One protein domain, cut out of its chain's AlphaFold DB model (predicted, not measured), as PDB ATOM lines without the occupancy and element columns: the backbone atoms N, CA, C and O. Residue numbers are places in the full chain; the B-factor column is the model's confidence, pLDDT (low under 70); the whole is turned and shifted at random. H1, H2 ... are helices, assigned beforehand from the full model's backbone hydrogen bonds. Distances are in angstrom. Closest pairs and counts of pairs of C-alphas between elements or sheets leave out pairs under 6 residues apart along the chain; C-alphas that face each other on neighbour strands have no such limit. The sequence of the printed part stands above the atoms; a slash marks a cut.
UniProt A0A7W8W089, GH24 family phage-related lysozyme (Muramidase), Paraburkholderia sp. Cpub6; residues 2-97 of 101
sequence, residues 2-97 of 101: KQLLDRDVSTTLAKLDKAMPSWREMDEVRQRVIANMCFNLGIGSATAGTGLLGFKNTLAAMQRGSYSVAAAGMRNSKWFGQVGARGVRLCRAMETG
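AT A GLANCE: This is residues 2 to 97 of the 101 residues of the protein "GH24 family phage-related lysozyme (Muramidase)" of Paraburkholderia sp. Cpub6 (UniProt A0A7W8W089). Four helices, H3, H7, H5 and H4, stand in an arc, each running opposite to the one before, with H3 and H4 apart at its two ends. The long helix H1 crosses the outside of H3, and its free residues 2 to 7 stick out as an arm; short H6 lies across the end of H7. The printed part has 96 residues, with seven named helices, H1 to H7 in chain order, and no named strand; the class is all helix. It is compact, with a radius of gyration of the C-alphas of 12.4 A, and spans 34 by 28 by 26 A.

HOW THE PARTS SIT: H1, residues 2 to 19, touches H3, residues 28 to 41, with residues 8 to 16 alone; they stand about perpendicular at 78 degrees, and the closest C-alphas, of Thr 12 and Phe 39, are 6.0 A apart. H2, residues 21 to 25, only just touches H3, with 3 pairs of C-alphas within 8 A, the closest those of Trp 23 and Gln 31 at 6.4 A. H2 and H1 only just touch, with 3 such pairs, and only at the corner. H3 touches H7, residues 85 to 96, at a steep tilt of 36 degrees, only just past shallow, opposite ways; Arg 30 and Met 94 have the closest C-alphas, 5.3 A. H7 touches H5, residues 67 to 75, at a shallow tilt of 15 degrees, opposite ways, closest at the C-alphas of Ala 71 and Cys 91, 4.8 A. H5 forms a helical hairpin with H4, residues 56 to 63, at a shallow tilt of 32 degrees, only just short of steep, opposite ways; the C-alphas of Thr 58 and Ala 70 are closest, 4.6 A. H6, residues 78 to 83, touches H7 only at the corner, closest at the C-alphas of Phe 80 and Gly 87, 5.1 A. Every O i to N i+4 pair is within hydrogen-bond range in H3, H4, H5, H6 and H7; H1 has 13 of 14, and H2 0 of 1 but 2 of 2 O i to N i+3 pairs.

IN THESE COORDINATES: H1 begins at C-alpha 2 (-55.059, 6.065, 1.369) and is 26.4 A long. H3 measures 19.8 A, H7 16.9 A, H5 12.3 A and H4 10.6 A. H7 ends at C-alpha 96 (-39.161, -16.488, -12.733).

THE WHOLE: The C-alphas farthest apart, of Gln 3 and Val 69, are 35.9 A apart. The printed part has no cut. The link from H3 to H4, residues 42 to 55, is long; the others are tight. Residues 2 to 6 have pLDDT under 70.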
ATOM      1  N   LYS A   2     -55.779   6.321   2.640       47.03
ATOM      2  CA  LYS A   2     -55.059   6.065   1.369       47.03
ATOM      3  C   LYS A   2     -53.737   6.848   1.211       47.03
ATOM      4  O   LYS A   2     -52.787   6.335   0.645       47.03
ATOM      5  N   GLN A   3     -53.635   8.038   1.813       47.06
ATOM      6  CA  GLN A   3     -52.448   8.901   1.687       47.06
ATOM      7  C   GLN A   3     -51.201   8.433   2.460       47.06
ATOM      8  O   GLN A   3     -50.106   8.892   2.144       47.06
ATOM      9  N   LEU A   4     -51.339   7.554   3.465       56.12
ATOM     10  CA  LEU A   4     -50.182   7.045   4.216       56.12
ATOM     11  C   LEU A   4     -49.405   6.020   3.374       56.12
ATOM     12  O   LEU A   4     -48.201   6.161   3.202       56.12
ATOM     13  N   LEU A   5     -50.119   5.072   2.747       62.56
ATOM     14  CA  LEU A   5     -49.506   4.067   1.872       62.56
ATOM     15  C   LEU A   5     -48.791   4.699   0.673       62.56
ATOM     16  O   LEU A   5     -47.674   4.298   0.365       62.56
ATOM     17  N   ASP A   6     -49.391   5.701   0.029       65.06
ATOM     18  CA  ASP A   6     -48.786   6.321  -1.156       65.06
ATOM     19  C   ASP A   6     -47.492   7.082  -0.802       65.06
ATOM     20  O   ASP A   6     -46.489   6.991  -1.517       65.06
ATOM     21  N   ARG A   7     -47.473   7.782   0.345       70.31
ATOM     22  CA  ARG A   7     -46.270   8.465   0.854       70.31
ATOM     23  C   ARG A   7     -45.186   7.477   1.273       70.31
ATOM     24  O   ARG A   7     -44.011   7.703   0.969       70.31
ATOM     25  N   ASP A   8     -45.561   6.378   1.917       77.62
ATOM     26  CA  ASP A   8     -44.615   5.355   2.364       77.62
ATOM     27  C   ASP A   8     -44.007   4.589   1.181       77.62
ATOM     28  O   ASP A   8     -42.804   4.303   1.171       77.62
ATOM     29  N   VAL A   9     -44.799   4.327   0.136       84.19
ATOM     30  CA  VAL A   9     -44.309   3.751  -1.122       84.19
ATOM     31  C   VAL A   9     -43.350   4.718  -1.806       84.19
ATOM     32  O   VAL A   9     -42.212   4.335  -2.069       84.19
ATOM     33  N   SER A  10     -43.737   5.982  -2.018       88.44
ATOM     34  CA  SER A  10     -42.854   6.982  -2.641       88.44
ATOM     35  C   SER A  10     -41.532   7.132  -1.882       88.44
ATOM     36  O   SER A  10     -40.465   7.196  -2.489       88.44
ATOM     37  N   THR A  11     -41.587   7.143  -0.550       91.00
ATOM     38  CA  THR A  11     -40.395   7.223   0.303       91.00
ATOM     39  C   THR A  11     -39.521   5.976   0.166       91.00
ATOM     40  O   THR A  11     -38.295   6.071   0.155       91.00
ATOM     41  N   THR A  12     -40.135   4.796   0.054       92.69
ATOM     42  CA  THR A  12     -39.426   3.527  -0.159       92.69
ATOM     43  C   THR A  12     -38.696   3.521  -1.499       92.69
ATOM     44  O   THR A  12     -37.513   3.186  -1.540       92.69
ATOM     45  N   LEU A  13     -39.359   3.949  -2.579       94.00
ATOM     46  CA  LEU A  13     -38.740   4.006  -3.903       94.00
ATOM     47  C   LEU A  13     -37.590   5.018  -3.943       94.00
ATOM     48  O   LEU A  13     -36.512   4.676  -4.411       94.00
ATOM     49  N   ALA A  14     -37.764   6.203  -3.350       95.75
ATOM     50  CA  ALA A  14     -36.697   7.201  -3.272       95.75
ATOM     51  C   ALA A  14     -35.466   6.696  -2.491       95.75
ATOM     52  O   ALA A  14     -34.323   6.983  -2.851       95.75
ATOM     53  N   LYS A  15     -35.675   5.911  -1.424       96.06
ATOM     54  CA  LYS A  15     -34.578   5.268  -0.681       96.06
ATOM     55  C   LYS A  15     -33.853   4.221  -1.526       96.06
ATOM     56  O   LYS A  15     -32.627   4.164  -1.470       96.06
ATOM     57  N   LEU A  16     -34.588   3.420  -2.300       96.44
ATOM     58  CA  LEU A  16     -34.010   2.450  -3.234       96.44
ATOM     59  C   LEU A  16     -33.217   3.136  -4.345       96.44
ATOM     60  O   LEU A  16     -32.078   2.752  -4.586       96.44
ATOM     61  N   ASP A  17     -33.772   4.189  -4.944       97.12
ATOM     62  CA  ASP A  17     -33.105   4.978  -5.985       97.12
ATOM     63  C   ASP A  17     -31.765   5.528  -5.502       97.12
ATOM     64  O   ASP A  17     -30.778   5.480  -6.228       97.12
ATOM     65  N   LYS A  18     -31.698   5.990  -4.249       96.81
ATOM     66  CA  LYS A  18     -30.456   6.497  -3.662       96.81
ATOM     67  C   LYS A  18     -29.463   5.391  -3.298       96.81
ATOM     68  O   LYS A  18     -28.261   5.571  -3.469       96.81
ATOM     69  N   ALA A  19     -29.936   4.291  -2.716       95.31
ATOM     70  CA  ALA A  19     -29.066   3.277  -2.123       95.31
ATOM     71  C   ALA A  19     -28.618   2.191  -3.110       95.31
ATOM     72  O   ALA A  19     -27.558   1.598  -2.921       95.31
ATOM     73  N   MET A  20     -29.426   1.899  -4.130       94.81
ATOM     74  CA  MET A  20     -29.140   0.859  -5.113       94.81
ATOM     75  C   MET A  20     -29.727   1.208  -6.491       94.81
ATOM     76  O   MET A  20     -30.623   0.501  -6.939       94.81
ATOM     77  N   PRO A  21     -29.226   2.246  -7.194       95.81
ATOM     78  CA  PRO A  21     -29.802   2.722  -8.460       95.81
ATOM     79  C   PRO A  21     -30.026   1.629  -9.520       95.81
ATOM     80  O   PRO A  21     -31.035   1.648 -10.221       95.81
ATOM     81  N   SER A  22     -29.140   0.628  -9.572       94.12
ATOM     82  CA  SER A  22     -29.216  -0.515 -10.497       94.12
ATOM     83  C   SER A  22     -30.479  -1.370 -10.348       94.12
ATOM     84  O   SER A  22     -30.801  -2.152 -11.237       94.12
ATOM     85  N   TRP A  23     -31.259  -1.209  -9.273       96.38
ATOM     86  CA  TRP A  23     -32.562  -1.867  -9.149       96.38
ATOM     87  C   TRP A  23     -33.532  -1.487 -10.276       96.38
ATOM     88  O   TRP A  23     -34.399  -2.286 -10.623       96.38
ATOM     89  N   ARG A  24     -33.364  -0.299 -10.874       96.19
ATOM     90  CA  ARG A  24     -34.160   0.181 -12.014       96.19
ATOM     91  C   ARG A  24     -33.864  -0.541 -13.322       96.19
ATOM     92  O   ARG A  24     -34.681  -0.482 -14.232       96.19
ATOM     93  N   GLU A  25     -32.731  -1.227 -13.409       95.56
ATOM     94  CA  GLU A  25     -32.336  -2.003 -14.589       95.56
ATOM     95  C   GLU A  25     -32.953  -3.410 -14.582       95.56
ATOM     96  O   GLU A  25     -32.924  -4.117 -15.586       95.56
ATOM     97  N   MET A  26     -33.532  -3.828 -13.453       96.50
ATOM     98  CA  MET A  26     -34.275  -5.080 -13.353       96.50
ATOM     99  C   MET A  26     -35.631  -4.948 -14.059       96.50
ATOM    100  O   MET A  26     -36.189  -3.855 -14.144       96.50
ATOM    101  N   ASP A  27     -36.221  -6.058 -14.495       96.56
ATOM    102  CA  ASP A  27     -37.600  -6.050 -14.991       96.56
ATOM    103  C   ASP A  27     -38.602  -5.646 -13.896       96.56
ATOM    104  O   ASP A  27     -38.346  -5.746 -12.689       96.56
ATOM    105  N   GLU A  28     -39.793  -5.234 -14.325       96.81
ATOM    106  CA  GLU A  28     -40.825  -4.708 -13.434       96.81
ATOM    107  C   GLU A  28     -41.245  -5.677 -12.322       96.81
ATOM    108  O   GLU A  28     -41.572  -5.239 -11.215       96.81
ATOM    109  N   VAL A  29     -41.248  -6.991 -12.574       97.69
ATOM    110  CA  VAL A  29     -41.634  -7.972 -11.552       97.69
ATOM    111  C   VAL A  29     -40.590  -7.996 -10.445       97.69
ATOM    112  O   VAL A  29     -40.934  -7.952  -9.260       97.69
ATOM    113  N   ARG A  30     -39.307  -7.980 -10.802       98.19
ATOM    114  CA  ARG A  30     -38.216  -7.965  -9.823       98.19
ATOM    115  C   ARG A  30     -38.095  -6.625  -9.100       98.19
ATOM    116  O   ARG A  30     -37.849  -6.621  -7.891       98.19
ATOM    117  N   GLN A  31     -38.396  -5.516  -9.777       97.81
ATOM    118  CA  GLN A  31     -38.564  -4.207  -9.134       97.81
ATOM    119  C   GLN A  31     -39.667  -4.236  -8.065       97.81
ATOM    120  O   GLN A  31     -39.470  -3.761  -6.944       97.81
ATOM    121  N   ARG A  32     -40.820  -4.855  -8.354       96.38
ATOM    122  CA  ARG A  32     -41.906  -5.012  -7.366       96.38
ATOM    123  C   ARG A  32     -41.478  -5.863  -6.177       96.38
ATOM    124  O   ARG A  32     -41.832  -5.543  -5.041       96.38
ATOM    125  N   VAL A  33     -40.711  -6.928  -6.413       97.69
ATOM    126  CA  VAL A  33     -40.197  -7.784  -5.337       97.69
ATOM    127  C   VAL A  33     -39.291  -6.998  -4.395       97.69
ATOM    128  O   VAL A  33     -39.528  -7.005  -3.186       97.69
ATOM    129  N   ILE A  34     -38.287  -6.293  -4.922       97.50
ATOM    130  CA  ILE A  34     -37.347  -5.561  -4.069       97.50
ATOM    131  C   ILE A  34     -38.005  -4.363  -3.375       97.50
ATOM    132  O   ILE A  34     -37.728  -4.120  -2.200       97.50
ATOM    133  N   ALA A  35     -38.950  -3.682  -4.030       96.56
ATOM    134  CA  ALA A  35     -39.765  -2.652  -3.394       96.56
ATOM    135  C   ALA A  35     -40.577  -3.215  -2.217       96.56
ATOM    136  O   ALA A  35     -40.613  -2.605  -1.148       96.56
ATOM    137  N   ASN A  36     -41.166  -4.410  -2.361       95.81
ATOM    138  CA  ASN A  36     -41.898  -5.062  -1.273       95.81
ATOM    139  C   ASN A  36     -40.984  -5.433  -0.097       95.81
ATOM    140  O   ASN A  36     -41.332  -5.193   1.062       95.81
ATOM    141  N   MET A  37     -39.800  -5.977  -0.394       97.12
ATOM    142  CA  MET A  37     -38.791  -6.260   0.626       97.12
ATOM    143  C   MET A  37     -38.376  -4.979   1.353       97.12
ATOM    144  O   MET A  37     -38.406  -4.947   2.580       97.12
ATOM    145  N   CYS A  38     -38.055  -3.910   0.616       97.00
ATOM    146  CA  CYS A  38     -37.647  -2.628   1.188       97.00
ATOM    147  C   CYS A  38     -38.743  -2.000   2.051       97.00
ATOM    148  O   CYS A  38     -38.444  -1.440   3.102       97.00
ATOM    149  N   PHE A  39     -40.004  -2.099   1.633       93.81
ATOM    150  CA  PHE A  39     -41.135  -1.591   2.402       93.81
ATOM    151  C   PHE A  39     -41.267  -2.315   3.750       93.81
ATOM    152  O   PHE A  39     -41.526  -1.694   4.774       93.81
ATOM    153  N   ASN A  40     -41.063  -3.635   3.767       93.31
ATOM    154  CA  ASN A  40     -41.196  -4.434   4.982       93.31
ATOM    155  C   ASN A  40     -39.976  -4.354   5.912       93.31
ATOM    156  O   ASN A  40     -40.143  -4.374   7.127       93.31
ATOM    157  N   LEU A  41     -38.769  -4.293   5.350       95.06
ATOM    158  CA  LEU A  41     -37.504  -4.321   6.091       95.06
ATOM    159  C   LEU A  41     -36.955  -2.928   6.421       95.06
ATOM    160  O   LEU A  41     -36.085  -2.797   7.281       95.06
ATOM    161  N   GLY A  42     -37.400  -1.903   5.695       95.62
ATOM    162  CA  GLY A  42     -36.679  -0.642   5.574       95.62
ATOM    163  C   GLY A  42     -35.383  -0.786   4.765       95.62
ATOM    164  O   GLY A  42     -34.929  -1.888   4.444       95.62
ATOM    165  N   ILE A  43     -34.754   0.351   4.443       96.44
ATOM    166  CA  ILE A  43     -33.518   0.350   3.644       96.44
ATOM    167  C   ILE A  43     -32.339  -0.270   4.411       96.44
ATOM    168  O   ILE A  43     -31.604  -1.083   3.861       96.44
ATOM    169  N   GLY A  44     -32.218   0.017   5.709       96.12
ATOM    170  CA  GLY A  44     -31.200  -0.573   6.576       96.12
ATOM    171  C   GLY A  44     -29.767  -0.145   6.258       96.12
ATOM    172  O   GLY A  44     -29.533   0.934   5.716       96.12
ATOM    173  N   SER A  45     -28.802  -0.982   6.640       95.50
ATOM    174  CA  SER A  45     -27.371  -0.719   6.485       95.50
ATOM    175  C   SER A  45     -26.615  -1.996   6.140       95.50
ATOM    176  O   SER A  45     -26.722  -3.009   6.835       95.50
ATOM    177  N   ALA A  46     -25.788  -1.922   5.098       93.50
ATOM    178  CA  ALA A  46     -24.895  -3.011   4.731       93.50
ATOM    179  C   ALA A  46     -23.845  -3.255   5.828       93.50
ATOM    180  O   ALA A  46     -23.564  -4.399   6.173       93.50
ATOM    181  N   THR A  47     -23.284  -2.204   6.425       94.81
ATOM    182  CA  THR A  47     -22.254  -2.344   7.465       94.81
ATOM    183  C   THR A  47     -22.812  -2.995   8.727       94.81
ATOM    184  O   THR A  47     -22.195  -3.915   9.252       94.81
ATOM    185  N   ALA A  48     -24.006  -2.586   9.163       94.94
ATOM    186  CA  ALA A  48     -24.651  -3.150  10.350       94.94
ATOM    187  C   ALA A  48     -25.366  -4.491  10.087       94.94
ATOM    188  O   ALA A  48     -25.801  -5.144  11.030       94.94
ATOM    189  N   GLY A  49     -25.524  -4.899   8.822       94.00
ATOM    190  CA  GLY A  49     -26.239  -6.126   8.462       94.00
ATOM    191  C   GLY A  49     -27.747  -6.057   8.726       94.00
ATOM    192  O   GLY A  49     -28.359  -7.077   9.034       94.00
ATOM    193  N   THR A  50     -28.353  -4.870   8.631       96.06
ATOM    194  CA  THR A  50     -29.771  -4.635   8.952       96.06
ATOM    195  C   THR A  50     -30.575  -4.181   7.735       96.06
ATOM    196  O   THR A  50     -30.021  -3.644   6.774       96.06
ATOM    197  N   GLY A  51     -31.898  -4.374   7.790       96.69
ATOM    198  CA  GLY A  51     -32.842  -4.016   6.724       96.69
ATOM    199  C   GLY A  51     -32.502  -4.655   5.375       96.69
ATOM    200  O   GLY A  51     -31.845  -5.696   5.327       96.69
ATOM    201  N   LEU A  52     -32.943  -4.040   4.275       97.81
ATOM    202  CA  LEU A  52     -32.691  -4.560   2.930       97.81
ATOM    203  C   LEU A  52     -31.195  -4.616   2.593       97.81
ATOM    204  O   LEU A  52     -30.728  -5.628   2.076       97.81
ATOM    205  N   LEU A  53     -30.423  -3.574   2.914       97.75
ATOM    206  CA  LEU A  53     -28.987  -3.526   2.609       97.75
ATOM    207  C   LEU A  53     -28.162  -4.587   3.359       97.75
ATOM    208  O   LEU A  53     -27.042  -4.898   2.951       97.75
ATOM    209  N   GLY A  54     -28.712  -5.201   4.412       97.69
ATOM    210  CA  GLY A  54     -28.121  -6.372   5.060       97.69
ATOM    211  C   GLY A  54     -28.083  -7.625   4.171       97.69
ATOM    212  O   GLY A  54     -27.256  -8.508   4.394       97.69
ATOM    213  N   PHE A  55     -28.901  -7.698   3.116       98.00
ATOM    214  CA  PHE A  55     -29.001  -8.839   2.198       98.00
ATOM    215  C   PHE A  55     -27.895  -8.834   1.126       98.00
ATOM    216  O   PHE A  55     -28.161  -9.070  -0.051       98.00
ATOM    217  N   LYS A  56     -26.640  -8.576   1.512       97.19
ATOM    218  CA  LYS A  56     -25.509  -8.318   0.596       97.19
ATOM    219  C   LYS A  56     -25.394  -9.325  -0.552       97.19
ATOM    220  O   LYS A  56     -25.362  -8.934  -1.713       97.19
ATOM    221  N   ASN A  57     -25.387 -10.620  -0.233       97.88
ATOM    222  CA  ASN A  57     -25.224 -11.683  -1.231       97.88
ATOM    223  C   ASN A  57     -26.427 -11.776  -2.177       97.88
ATOM    224  O   ASN A  57     -26.259 -11.982  -3.379       97.88
ATOM    225  N   THR A  58     -27.634 -11.594  -1.640       98.06
ATOM    226  CA  THR A  58     -28.875 -11.582  -2.415       98.06
ATOM    227  C   THR A  58     -28.912 -10.384  -3.361       98.06
ATOM    228  O   THR A  58     -29.185 -10.559  -4.544       98.06
ATOM    229  N   LEU A  59     -28.585  -9.182  -2.875       97.88
ATOM    230  CA  LEU A  59     -28.548  -7.967  -3.692       97.88
ATOM    231  C   LEU A  59     -27.472  -8.058  -4.779       97.88
ATOM    232  O   LEU A  59     -27.745  -7.764  -5.938       97.88
ATOM    233  N   ALA A  60     -26.286  -8.571  -4.446       97.62
ATOM    234  CA  ALA A  60     -25.246  -8.824  -5.437       97.62
ATOM    235  C   ALA A  60     -25.695  -9.839  -6.504       97.62
ATOM    236  O   ALA A  60     -25.266  -9.755  -7.653       97.62
ATOM    237  N   ALA A  61     -26.531 -10.824  -6.149       98.31
ATOM    238  CA  ALA A  61     -27.099 -11.781  -7.102       98.31
ATOM    239  C   ALA A  61     -28.155 -11.143  -8.007       98.31
ATOM    240  O   ALA A  61     -28.145 -11.394  -9.209       98.31
ATOM    241  N   MET A  62     -29.003 -10.279  -7.446       97.62
ATOM    242  CA  MET A  62     -29.976  -9.481  -8.194       97.62
ATOM    243  C   MET A  62     -29.294  -8.594  -9.244       97.62
ATOM    244  O   MET A  62     -29.689  -8.623 -10.405       97.62
ATOM    245  N   GLN A  63     -28.244  -7.864  -8.854       95.69
ATOM    246  CA  GLN A  63     -27.538  -6.918  -9.729       95.69
ATOM    247  C   GLN A  63     -26.874  -7.583 -10.939       95.69
ATOM    248  O   GLN A  63     -26.844  -7.006 -12.017       95.69
ATOM    249  N   ARG A  64     -26.370  -8.811 -10.785       96.81
ATOM    250  CA  ARG A  64     -25.737  -9.565 -11.882       96.81
ATOM    251  C   ARG A  64     -26.704 -10.483 -12.646       96.81
ATOM    252  O   ARG A  64     -26.259 -11.373 -13.363       96.81
ATOM    253  N   GLY A  65     -28.014 -10.365 -12.412       96.62
ATOM    254  CA  GLY A  65     -29.031 -11.192 -13.073       96.62
ATOM    255  C   GLY A  65     -29.102 -12.656 -12.612       96.62
ATOM    256  O   GLY A  65     -29.813 -13.463 -13.204       96.62
ATOM    257  N   SER A  66     -28.396 -13.036 -11.542       98.12
ATOM    258  CA  SER A  66     -28.431 -14.392 -10.969       98.12
ATOM    259  C   SER A  66     -29.679 -14.601 -10.104       98.12
ATOM    260  O   SER A  66     -29.597 -14.788  -8.889       98.12
ATOM    261  N   TYR A  67     -30.860 -14.539 -10.715       98.31
ATOM    262  CA  TYR A  67     -32.121 -14.431  -9.981       98.31
ATOM    263  C   TYR A  67     -32.550 -15.693  -9.226       98.31
ATOM    264  O   TYR A  67     -33.174 -15.585  -8.170       98.31
ATOM    265  N   SER A  68     -32.161 -16.882  -9.692       98.38
ATOM    266  CA  SER A  68     -32.337 -18.132  -8.937       98.38
ATOM    267  C   SER A  68     -31.553 -18.104  -7.619       98.38
ATOM    268  O   SER A  68     -32.089 -18.420  -6.555       98.38
ATOM    269  N   VAL A  69     -30.306 -17.622  -7.660       98.62
ATOM    270  CA  VAL A  69     -29.454 -17.432  -6.474       98.62
ATOM    271  C   VAL A  69     -30.034 -16.358  -5.553       98.62
ATOM    272  O   VAL A  69     -30.068 -16.546  -4.337       98.62
ATOM    273  N   ALA A  70     -30.542 -15.256  -6.112       98.56
ATOM    274  CA  ALA A  70     -31.224 -14.228  -5.329       98.56
ATOM    275  C   ALA A  70     -32.452 -14.802  -4.599       98.56
ATOM    276  O   ALA A  70     -32.594 -14.622  -3.391       98.56
ATOM    277  N   ALA A  71     -33.303 -15.561  -5.291       98.56
ATOM    278  CA  ALA A  71     -34.473 -16.190  -4.687       98.56
ATOM    279  C   ALA A  71     -34.097 -17.193  -3.583       98.56
ATOM    280  O   ALA A  71     -34.738 -17.219  -2.532       98.56
ATOM    281  N   ALA A  72     -33.034 -17.981  -3.766       98.62
ATOM    282  CA  ALA A  72     -32.514 -18.863  -2.721       98.62
ATOM    283  C   ALA A  72     -32.041 -18.074  -1.483       98.62
ATOM    284  O   ALA A  72     -32.394 -18.422  -0.356       98.62
ATOM    285  N   GLY A  73     -31.322 -16.966  -1.686       98.44
ATOM    286  CA  GLY A  73     -30.907 -16.067  -0.606       98.44
ATOM    287  C   GLY A  73     -32.087 -15.413   0.122       98.44
ATOM    288  O   GLY A  73     -32.059 -15.275   1.342       98.44
ATOM    289  N   MET A  74     -33.155 -15.058  -0.601       98.31
ATOM    290  CA  MET A  74     -34.399 -14.573   0.005       98.31
ATOM    291  C   MET A  74     -35.046 -15.644   0.891       98.31
ATOM    292  O   MET A  74     -35.409 -15.336   2.024       98.31
ATOM    293  N   ARG A  75     -35.162 -16.892   0.409       98.38
ATOM    294  CA  ARG A  75     -35.753 -18.022   1.155       98.38
ATOM    295  C   ARG A  75     -34.971 -18.351   2.429       98.38
ATOM    296  O   ARG A  75     -35.576 -18.632   3.456       98.38
ATOM    297  N   ASN A  76     -33.643 -18.255   2.383       97.88
ATOM    298  CA  ASN A  76     -32.757 -18.549   3.514       97.88
ATOM    299  C   ASN A  76     -32.587 -17.368   4.497       97.88
ATOM    300  O   ASN A  76     -31.513 -17.151   5.053       97.88
ATOM    301  N   SER A  77     -33.621 -16.550   4.689       97.00
ATOM    302  CA  SER A  77     -33.547 -15.360   5.541       97.00
ATOM    303  C   SER A  77     -34.605 -15.374   6.640       97.00
ATOM    304  O   SER A  77     -35.690 -15.930   6.480       97.00
ATOM    305  N   LYS A  78     -34.330 -14.683   7.755       95.56
ATOM    306  CA  LYS A  78     -35.329 -14.469   8.820       95.56
ATOM    307  C   LYS A  78     -36.584 -13.767   8.293       95.56
ATOM    308  O   LYS A  78     -37.691 -14.090   8.710       95.56
ATOM    309  N   TRP A  79     -36.401 -12.849   7.345       96.19
ATOM    310  CA  TRP A  79     -37.488 -12.145   6.671       96.19
ATOM    311  C   TRP A  79     -38.500 -13.107   6.050       96.19
ATOM    312  O   TRP A  79     -39.700 -12.917   6.230       96.19
ATOM    313  N   PHE A  80     -38.036 -14.169   5.385       97.25
ATOM    314  CA  PHE A  80     -38.914 -15.151   4.750       97.25
ATOM    315  C   PHE A  80     -39.873 -15.803   5.754       97.25
ATOM    316  O   PHE A  80     -41.071 -15.890   5.489       97.25
ATOM    317  N   GLY A  81     -39.364 -16.168   6.936       94.94
ATOM    318  CA  GLY A  81     -40.184 -16.686   8.032       94.94
ATOM    319  C   GLY A  81     -41.183 -15.660   8.579       94.94
ATOM    320  O   GLY A  81     -42.308 -16.017   8.909       94.94
ATOM    321  N   GLN A  82     -40.814 -14.376   8.619       94.06
ATOM    322  CA  GLN A  82     -41.676 -13.299   9.125       94.06
ATOM    323  C   GLN A  82     -42.837 -12.955   8.182       94.06
ATOM    324  O   GLN A  82     -43.906 -12.564   8.642       94.06
ATOM    325  N   VAL A  83     -42.642 -13.071   6.864       92.88
ATOM    326  CA  VAL A  83     -43.664 -12.692   5.867       92.88
ATOM    327  C   VAL A  83     -44.504 -13.867   5.359       92.88
ATOM    328  O   VAL A  83     -45.467 -13.656   4.613       92.88
ATOM    329  N   GLY A  84     -44.138 -15.099   5.722       93.75
ATOM    330  CA  GLY A  84     -44.880 -16.321   5.419       93.75
ATOM    331  C   GLY A  84     -45.198 -16.492   3.930       93.75
ATOM    332  O   GLY A  84     -44.330 -16.368   3.063       93.75
ATOM    333  N   ALA A  85     -46.473 -16.738   3.611       94.88
ATOM    334  CA  ALA A  85     -46.942 -17.009   2.247       94.88
ATOM    335  C   ALA A  85     -46.585 -15.910   1.226       94.88
ATOM    336  O   ALA A  85     -46.384 -16.202   0.044       94.88
ATOM    337  N   ARG A  86     -46.463 -14.644   1.659       94.62
ATOM    338  CA  ARG A  86     -46.011 -13.558   0.776       94.62
ATOM    339  C   ARG A  86     -44.569 -13.785   0.327       94.62
ATOM    340  O   ARG A  86     -44.269 -13.594  -0.847       94.62
ATOM    341  N   GLY A  87     -43.703 -14.227   1.235       95.56
ATOM    342  CA  GLY A  87     -42.308 -14.539   0.934       95.56
ATOM    343  C   GLY A  87     -42.194 -15.597  -0.156       95.56
ATOM    344  O   GLY A  87     -41.439 -15.408  -1.104       95.56
ATOM    345  N   VAL A  88     -43.008 -16.657  -0.085       97.25
ATOM    346  CA  VAL A  88     -43.045 -17.729  -1.099       97.25
ATOM    347  C   VAL A  88     -43.335 -17.161  -2.490       97.25
ATOM    348  O   VAL A  88     -42.581 -17.421  -3.431       97.25
ATOM    349  N   ARG A  89     -44.387 -16.340  -2.616       97.50
ATOM    350  CA  ARG A  89     -44.766 -15.728  -3.899       97.50
ATOM    351  C   ARG A  89     -43.682 -14.798  -4.434       97.50
ATOM    352  O   ARG A  89     -43.354 -14.872  -5.611       97.50
ATOM    353  N   LEU A  90     -43.094 -13.966  -3.574       98.00
ATOM    354  CA  LEU A  90     -42.047 -13.022  -3.971       98.00
ATOM    355  C   LEU A  90     -40.741 -13.716  -4.367       98.00
ATOM    356  O   LEU A  90     -40.092 -13.283  -5.312       98.00
ATOM    357  N   CYS A  91     -40.363 -14.805  -3.694       98.19
ATOM    358  CA  CYS A  91     -39.191 -15.589  -4.088       98.19
ATOM    359  C   CYS A  91     -39.403 -16.235  -5.461       98.19
ATOM    360  O   CYS A  91     -38.506 -16.194  -6.295       98.19
ATOM    361  N   ARG A  92     -40.602 -16.779  -5.719       98.19
ATOM    362  CA  ARG A  92     -40.947 -17.315  -7.042       98.19
ATOM    363  C   ARG A  92     -40.935 -16.219  -8.108       98.19
ATOM    364  O   ARG A  92     -40.346 -16.430  -9.155       98.19
ATOM    365  N   ALA A  93     -41.499 -15.048  -7.813       98.25
ATOM    366  CA  ALA A  93     -41.489 -13.900  -8.718       98.25
ATOM    367  C   ALA A  93     -40.071 -13.401  -9.037       98.25
ATOM    368  O   ALA A  93     -39.775 -13.107 -10.190       98.25
ATOM    369  N   MET A  94     -39.178 -13.346  -8.040       98.50
ATOM    370  CA  MET A  94     -37.766 -13.015  -8.257       98.50
ATOM    371  C   MET A  94     -37.117 -14.013  -9.213       98.50
ATOM    372  O   MET A  94     -36.471 -13.618 -10.178       98.50
ATOM    373  N   GLU A  95     -37.319 -15.303  -8.958       98.38
ATOM    374  CA  GLU A  95     -36.739 -16.387  -9.743       98.38
ATOM    375  C   GLU A  95     -37.235 -16.379 -11.195       98.38
ATOM    376  O   GLU A  95     -36.425 -16.382 -12.119       98.38
ATOM    377  N   THR A  96     -38.550 -16.301 -11.409       97.88
ATOM    378  CA  THR A  96     -39.161 -16.488 -12.733       97.88
ATOM    379  C   THR A  96     -39.374 -15.200 -13.521       97.88
ATOM    380  O   THR A  96     -39.574 -15.268 -14.728       97.88
ATOM    381  N   GLY A  97     -39.375 -14.033 -12.870       97.44
ATOM    382  CA  GLY A  97     -39.816 -12.780 -13.496       97.44
ATOM    383  C   GLY A  97     -41.324 -12.741 -13.777       97.44
ATOM    384  O   GLY A  97     -41.777 -11.932 -14.578       97.44
TER     385      GLY A  97